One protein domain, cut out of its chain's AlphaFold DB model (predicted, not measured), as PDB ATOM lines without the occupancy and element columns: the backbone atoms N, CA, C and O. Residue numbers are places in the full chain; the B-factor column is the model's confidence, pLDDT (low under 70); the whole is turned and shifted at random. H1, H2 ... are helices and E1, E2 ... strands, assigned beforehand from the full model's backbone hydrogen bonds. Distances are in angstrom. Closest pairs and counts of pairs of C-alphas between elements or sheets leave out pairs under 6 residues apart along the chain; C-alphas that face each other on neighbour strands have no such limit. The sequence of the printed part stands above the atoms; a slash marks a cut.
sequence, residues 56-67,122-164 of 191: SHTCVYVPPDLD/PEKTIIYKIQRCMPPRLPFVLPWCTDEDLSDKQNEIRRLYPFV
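Overview. This is residues 56 to 67 and 122 to 164 of the 191 residues of an uncharacterized protein of Ooceraea biroi (UniProt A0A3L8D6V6). With little regular structure, this is a small sheet of three parallel strands side by side, E1, E2, E3, with short helix H1 near the strands' first ends and a long loop, residues 131 to 146, swinging out and back past E1. The 55 printed residues run E1, E2, H1, E3, mixed in class; 21 are in named elements. The whole is compact, radius of gyration of the C-alphas 11.2 A, spanning 31 by 21 by 18 A.

Arrangement. E1, residues 57 to 61, is parallel to E2, residues 125 to 130, at 21 degrees, with N 61 and O 128 2.9 A apart, within hydrogen-bond range. H1, residues 147 to 151, only grazes the sheet; its closest C-alphas to E2 are Asp 149 and Thr 125, 7.0 A. In H1 every O i to N i+4 pair is within hydrogen-bond range. E3, residues 156 to 160, is parallel to E2 at 25 degrees, with N 158 and O 127 2.8 A apart, within hydrogen-bond range. E2, H1 and E3 form a strand-helix-strand unit, two parallel neighbour strands with a helix between, its crossover right-handed.

Along the chain. E1 begins at C-alpha 57 (-3.155, 24.005, -11.926) and is 13.0 A long; E2 is 15.7 A, H1 6.2 A and E3 12.6 A, ending at C-alpha 160 (7.944, 19.254, -0.337).

Size, cuts and confidence. Residues 68 to 121 are not printed; C-alphas 67 and 122 are 31.4 A apart across the cut. E2 to H1 is a long link, H1 to E3 a tight one. Confidence is under 70 at residues 56, 122 to 123, 139, 153 and 162 to 164.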
ATOM      1  N   SER A  56      -6.832  21.234 -12.467       68.31
ATOM      2  CA  SER A  56      -6.122  21.709 -11.289       68.31
ATOM      3  C   SER A  56      -4.735  22.169 -11.721       68.31
ATOM      4  O   SER A  56      -3.901  21.357 -12.137       68.31
ATOM      5  N   HIS A  57      -4.473  23.469 -11.624       83.44
ATOM      6  CA  HIS A  57      -3.155  24.005 -11.926       83.44
ATOM      7  C   HIS A  57      -2.174  23.598 -10.831       83.44
ATOM      8  O   HIS A  57      -2.505  23.571  -9.649       83.44
ATOM      9  N   THR A  58      -0.960  23.239 -11.223       86.75
ATOM     10  CA  THR A  58       0.074  22.805 -10.288       86.75
ATOM     11  C   THR A  58       1.318  23.635 -10.517       86.75
ATOM     12  O   THR A  58       1.799  23.715 -11.646       86.75
ATOM     13  N   CYS A  59       1.862  24.213  -9.450       86.38
ATOM     14  CA  CYS A  59       3.047  25.058  -9.519       86.38
ATOM     15  C   CYS A  59       3.989  24.816  -8.334       86.38
ATOM     16  O   CYS A  59       3.617  24.229  -7.314       86.38
ATOM     17  N   VAL A  60       5.240  25.260  -8.474       88.94
ATOM     18  CA  VAL A  60       6.272  25.154  -7.436       88.94
ATOM     19  C   VAL A  60       6.613  26.526  -6.888       88.94
ATOM     20  O   VAL A  60       6.891  27.467  -7.634       88.94
ATOM     21  N   TYR A  61       6.655  26.606  -5.562       88.25
ATOM     22  CA  TYR A  61       7.088  27.784  -4.832       88.25
ATOM     23  C   TYR A  61       8.354  27.487  -4.024       88.25
ATOM     24  O   TYR A  61       8.387  26.582  -3.183       88.25
ATOM     25  N   VAL A  62       9.393  28.289  -4.262       86.00
ATOM     26  CA  VAL A  62      10.650  28.259  -3.510       86.00
ATOM     27  C   VAL A  62      10.745  29.531  -2.672       86.00
ATOM     28  O   VAL A  62      10.957  30.606  -3.231       86.00
ATOM     29  N   PRO A  63      10.591  29.426  -1.341       83.88
ATOM     30  CA  PRO A  63      10.839  30.540  -0.437       83.88
ATOM     31  C   PRO A  63      12.214  31.200  -0.669       83.88
ATOM     32  O   PRO A  63      13.220  30.497  -0.802       83.88
ATOM     33  N   PRO A  64      12.282  32.542  -0.720       76.88
ATOM     34  CA  PRO A  64      13.499  33.276  -1.080       76.88
ATOM     35  C   PRO A  64      14.610  33.203  -0.020       76.88
ATOM     36  O   PRO A  64      15.762  33.533  -0.299       76.88
ATOM     37  N   ASP A  65      14.261  32.801   1.198       82.06
ATOM     38  CA  ASP A  65      15.109  32.662   2.379       82.06
ATOM     39  C   ASP A  65      15.728  31.262   2.531       82.06
ATOM     40  O   ASP A  65      16.522  31.036   3.443       82.06
ATOM     41  N   LEU A  66      15.422  30.325   1.628       78.00
ATOM     42  CA  LEU A  66      16.003  28.983   1.652       78.00
ATOM     43  C   LEU A  66      17.469  28.982   1.212       78.00
ATOM     44  O   LEU A  66      17.824  29.390   0.102       78.00
ATOM     45  N   ASP A  67      18.329  28.419   2.057       78.94
ATOM     46  CA  ASP A  67      19.692  28.084   1.670       78.94
ATOM     47  C   ASP A  67      19.730  26.876   0.725       78.94
ATOM     48  O   ASP A  67      18.828  26.037   0.697       78.94
ATOM     49  N   PRO A 122      -8.176  28.272 -12.952       60.72
ATOM     50  CA  PRO A 122      -8.359  26.945 -12.385       60.72
ATOM     51  C   PRO A 122      -8.997  27.110 -11.001       60.72
ATOM     52  O   PRO A 122      -8.536  27.925 -10.205       60.72
ATOM     53  N   GLU A 123     -10.075  26.372 -10.719       64.88
ATOM     54  CA  GLU A 123     -10.808  26.499  -9.447       64.88
ATOM     55  C   GLU A 123      -9.936  26.152  -8.235       64.88
ATOM     56  O   GLU A 123     -10.204  26.598  -7.122       64.88
ATOM     57  N   LYS A 124      -8.894  25.337  -8.440       72.31
ATOM     58  CA  LYS A 124      -7.962  24.907  -7.398       72.31
ATOM     59  C   LYS A 124      -6.546  24.846  -7.952       72.31
ATOM     60  O   LYS A 124      -6.296  24.136  -8.928       72.31
ATOM     61  N   THR A 125      -5.622  25.540  -7.293       81.12
ATOM     62  CA  THR A 125      -4.187  25.413  -7.570       81.12
ATOM     63  C   THR A 125      -3.509  24.623  -6.459       81.12
ATOM     64  O   THR A 125      -3.698  24.900  -5.273       81.12
ATOM     65  N   ILE A 126      -2.706  23.632  -6.840       85.38
ATOM     66  CA  ILE A 126      -1.864  22.856  -5.933       85.38
ATOM     67  C   ILE A 126      -0.468  23.481  -5.941       85.38
ATOM     68  O   ILE A 126       0.242  23.465  -6.949       85.38
ATOM     69  N   ILE A 127      -0.068  24.027  -4.798       87.62
ATOM     70  CA  ILE A 127       1.210  24.705  -4.605       87.62
ATOM     71  C   ILE A 127       2.162  23.760  -3.890       87.62
ATOM     72  O   ILE A 127       2.010  23.470  -2.703       87.62
ATOM     73  N   TYR A 128       3.204  23.335  -4.589       86.75
ATOM     74  CA  TYR A 128       4.295  22.591  -3.986       86.75
ATOM     75  C   TYR A 128       5.330  23.552  -3.400       86.75
ATOM     76  O   TYR A 128       6.149  24.136  -4.110       86.75
ATOM     77  N   LYS A 129       5.297  23.720  -2.078       87.69
ATOM     78  CA  LYS A 129       6.212  24.595  -1.340       87.69
ATOM     79  C   LYS A 129       7.437  23.820  -0.871       87.69
ATOM     80  O   LYS A 129       7.313  22.939  -0.018       87.69
ATOM     81  N   ILE A 130       8.618  24.201  -1.354       84.62
ATOM     82  CA  ILE A 130       9.887  23.630  -0.880       84.62
ATOM     83  C   ILE A 130      10.156  24.071   0.560       84.62
ATOM     84  O   ILE A 130       9.929  25.224   0.927       84.62
ATOM     85  N   GLN A 131      10.633  23.140   1.383       80.62
ATOM     86  CA  GLN A 131      10.972  23.360   2.787       80.62
ATOM     87  C   GLN A 131      12.448  23.058   3.072       80.62
ATOM     88  O   GLN A 131      13.073  22.239   2.400       80.62
ATOM     89  N   ARG A 132      12.966  23.662   4.152       79.00
ATOM     90  CA  ARG A 132      14.316  23.479   4.731       79.00
ATOM     91  C   ARG A 132      15.489  23.966   3.882       79.00
ATOM     92  O   ARG A 132      16.230  24.826   4.340       79.00
ATOM     93  N   CYS A 133      15.683  23.413   2.691       75.62
ATOM     94  CA  CYS A 133      16.746  23.833   1.784       75.62
ATOM     95  C   CYS A 133      16.341  23.631   0.318       75.62
ATOM     96  O   CYS A 133      15.470  22.824   0.007       75.62
ATOM     97  N   MET A 134      16.973  24.366  -0.594       81.06
ATOM     98  CA  MET A 134      16.739  24.260  -2.033       81.06
ATOM     99  C   MET A 134      17.743  23.279  -2.664       81.06
ATOM    100  O   MET A 134      18.953  23.536  -2.618       81.06
ATOM    101  N   PRO A 135      17.299  22.166  -3.273       77.88
ATOM    102  CA  PRO A 135      18.206  21.289  -4.000       77.88
ATOM    103  C   PRO A 135      18.714  21.977  -5.292       77.88
ATOM    104  O   PRO A 135      17.976  22.747  -5.905       77.88
ATOM    105  N   PRO A 136      19.950  21.695  -5.751       73.94
ATOM    106  CA  PRO A 136      20.529  22.229  -6.983       73.94
ATOM    107  C   PRO A 136      19.712  21.909  -8.233       73.94
ATOM    108  O   PRO A 136      19.747  22.660  -9.203       73.94
ATOM    109  N   ARG A 137      18.998  20.782  -8.216       71.56
ATOM    110  CA  ARG A 137      18.108  20.350  -9.286       71.56
ATOM    111  C   ARG A 137      16.882  19.684  -8.678       71.56
ATOM    112  O   ARG A 137      17.017  18.846  -7.790       71.56
ATOM    113  N   LEU A 138      15.704  20.058  -9.170       74.75
ATOM    114  CA  LEU A 138      14.456  19.388  -8.818       74.75
ATOM    115  C   LEU A 138      14.264  18.145  -9.699       74.75
ATOM    116  O   LEU A 138      14.619  18.183 -10.881       74.75
ATOM    117  N   PRO A 139      13.709  17.049  -9.151       67.75
ATOM    118  CA  PRO A 139      13.450  15.828  -9.912       67.75
ATOM    119  C   PRO A 139      12.248  15.948 -10.865       67.75
ATOM    120  O   PRO A 139      11.971  15.018 -11.614       67.75
ATOM    121  N   PHE A 140      11.544  17.080 -10.860       75.06
ATOM    122  CA  PHE A 140      10.387  17.368 -11.706       75.06
ATOM    123  C   PHE A 140      10.517  18.748 -12.358       75.06
ATOM    124  O   PHE A 140      11.201  19.639 -11.848       75.06
ATOM    125  N   VAL A 141       9.826  18.918 -13.485       78.06
ATOM    126  CA  VAL A 141       9.703  20.192 -14.198       78.06
ATOM    127  C   VAL A 141       8.264  20.663 -14.032       78.06
ATOM    128  O   VAL A 141       7.360  20.152 -14.683       78.06
ATOM    129  N   LEU A 142       8.056  21.605 -13.118       82.50
ATOM    130  CA  LEU A 142       6.765  22.246 -12.866       82.50
ATOM    131  C   LEU A 142       6.907  23.759 -13.075       82.50
ATOM    132  O   LEU A 142       8.003  24.292 -12.864       82.50
ATOM    133  N   PRO A 143       5.835  24.456 -13.492       85.81
ATOM    134  CA  PRO A 143       5.871  25.904 -13.625       85.81
ATOM    135  C   PRO A 143       6.044  26.569 -12.254       85.81
ATOM    136  O   PRO A 143       5.663  26.027 -11.214       85.81
ATOM    137  N   TRP A 144       6.625  27.762 -12.259       83.44
ATOM    138  CA  TRP A 144       6.744  28.587 -11.062       83.44
ATOM    139  C   TRP A 144       5.388  29.177 -10.691       83.44
ATOM    140  O   TRP A 144       4.658  29.618 -11.577       83.44
ATOM    141  N   CYS A 145       5.071  29.196  -9.396       85.56
ATOM    142  CA  CYS A 145       3.866  29.872  -8.921       85.56
ATOM    143  C   CYS A 145       3.966  31.382  -9.158       85.56
ATOM    144  O   CYS A 145       5.030  31.975  -8.957       85.56
ATOM    145  N   THR A 146       2.853  31.984  -9.560       85.81
ATOM    146  CA  THR A 146       2.695  33.436  -9.677       85.81
ATOM    147  C   THR A 146       2.293  34.055  -8.335       85.81
ATOM    148  O   THR A 146       1.893  33.347  -7.406       85.81
ATOM    149  N   ASP A 147       2.406  35.379  -8.202       80.56
ATOM    150  CA  ASP A 147       1.986  36.074  -6.977       80.56
ATOM    151  C   ASP A 147       0.470  35.929  -6.757       80.56
ATOM    152  O   ASP A 147       0.005  35.822  -5.618       80.56
ATOM    153  N   GLU A 148      -0.296  35.838  -7.848       80.19
ATOM    154  CA  GLU A 148      -1.725  35.552  -7.831       80.19
ATOM    155  C   GLU A 148      -2.010  34.181  -7.204       80.19
ATOM    156  O   GLU A 148      -2.869  34.086  -6.323       80.19
ATOM    157  N   ASP A 149      -1.243  33.148  -7.572       78.62
ATOM    158  CA  ASP A 149      -1.370  31.802  -6.997       78.62
ATOM    159  C   ASP A 149      -1.034  31.797  -5.499       78.62
ATOM    160  O   ASP A 149      -1.688  31.134  -4.700       78.62
ATOM    161  N   LEU A 150      -0.030  32.556  -5.064       79.06
ATOM    162  CA  LEU A 150       0.353  32.590  -3.647       79.06
ATOM    163  C   LEU A 150      -0.654  33.348  -2.771       79.06
ATOM    164  O   LEU A 150      -0.744  33.087  -1.569       79.06
ATOM    165  N   SER A 151      -1.386  34.294  -3.359       78.75
ATOM    166  CA  SER A 151      -2.369  35.124  -2.659       78.75
ATOM    167  C   SER A 151      -3.732  34.446  -2.469       78.75
ATOM    168  O   SER A 151      -4.510  34.858  -1.601       78.75
ATOM    169  N   ASP A 152      -4.027  33.410  -3.257       77.00
ATOM    170  CA  ASP A 152      -5.326  32.750  -3.240       77.00
ATOM    171  C   ASP A 152      -5.458  31.777  -2.058       77.00
ATOM    172  O   ASP A 152      -4.697  30.821  -1.895       77.00
ATOM    173  N   LYS A 153      -6.469  32.018  -1.221       66.62
ATOM    174  CA  LYS A 153      -6.748  31.224  -0.017       66.62
ATOM    175  C   LYS A 153      -7.359  29.856  -0.316       66.62
ATOM    176  O   LYS A 153      -7.419  29.033   0.593       66.62
ATOM    177  N   GLN A 154      -7.843  29.619  -1.535       70.50
ATOM    178  CA  GLN A 154      -8.421  28.329  -1.932       70.50
ATOM    179  C   GLN A 154      -7.359  27.309  -2.363       70.50
ATOM    180  O   GLN A 154      -7.680  26.141  -2.583       70.50
ATOM    181  N   ASN A 155      -6.097  27.730  -2.458       77.81
ATOM    182  CA  ASN A 155      -5.021  26.894  -2.959       77.81
ATOM    183  C   ASN A 155      -4.533  25.879  -1.927       77.81
ATOM    184  O   ASN A 155      -4.337  26.172  -0.745       77.81
ATOM    185  N   GLU A 156      -4.290  24.662  -2.400       83.44
ATOM    186  CA  GLU A 156      -3.782  23.575  -1.579       83.44
ATOM    187  C   GLU A 156      -2.255  23.656  -1.525       83.44
ATOM    188  O   GLU A 156      -1.573  23.431  -2.523       83.44
ATOM    189  N   ILE A 157      -1.692  23.961  -0.354       84.62
ATOM    190  CA  ILE A 157      -0.237  24.014  -0.175       84.62
ATOM    191  C   ILE A 157       0.275  22.655   0.298       84.62
ATOM    192  O   ILE A 157       0.093  22.268   1.454       84.62
ATOM    193  N   ARG A 158       1.015  21.969  -0.571       84.31
ATOM    194  CA  ARG A 158       1.729  20.729  -0.260       84.31
ATOM    195  C   ARG A 158       3.185  21.030   0.058       84.31
ATOM    196  O   ARG A 158       3.892  21.670  -0.719       84.31
ATOM    197  N   ARG A 159       3.654  20.572   1.218       84.25
ATOM    198  CA  ARG A 159       5.051  20.752   1.635       84.25
ATOM    199  C   ARG A 159       5.918  19.692   0.968       84.25
ATOM    200  O   ARG A 159       5.694  18.505   1.172       84.25
ATOM    201  N   LEU A 160       6.921  20.129   0.215       78.75
ATOM    202  CA  LEU A 160       7.944  19.254  -0.337       78.75
ATOM    203  C   LEU A 160       9.206  19.327   0.509       78.75
ATOM    204  O   LEU A 160       9.828  20.384   0.644       78.75
ATOM    205  N   TYR A 161       9.594  18.173   1.041       77.12
ATOM    206  CA  TYR A 161      10.890  17.975   1.664       77.12
ATOM    207  C   TYR A 161      11.816  17.330   0.629       77.12
ATOM    208  O   TYR A 161      11.487  16.264   0.117       77.12
ATOM    209  N   PRO A 162      12.964  17.944   0.297       68.00
ATOM    210  CA  PRO A 162      13.865  17.408  -0.725       68.00
ATOM    211  C   PRO A 162      14.507  16.057  -0.369       68.00
ATOM    212  O   PRO A 162      15.193  15.480  -1.206       68.00
ATOM    213  N   PHE A 163      14.356  15.584   0.870       68.75
ATOM    214  CA  PHE A 163      14.972  14.363   1.374       68.75
ATOM    215  C   PHE A 163      14.073  13.671   2.402       68.75
ATOM    216  O   PHE A 163      13.379  14.329   3.181       68.75
ATOM    217  N   VAL A 164      14.144  12.340   2.416       53.69
ATOM    218  CA  VAL A 164      13.527  11.481   3.431       53.69
ATOM    219  C   VAL A 164      14.274  11.672   4.747       53.69
ATOM    220  O   VAL A 164      15.502  11.583   4.801       53.69
TER     221      VAL A 164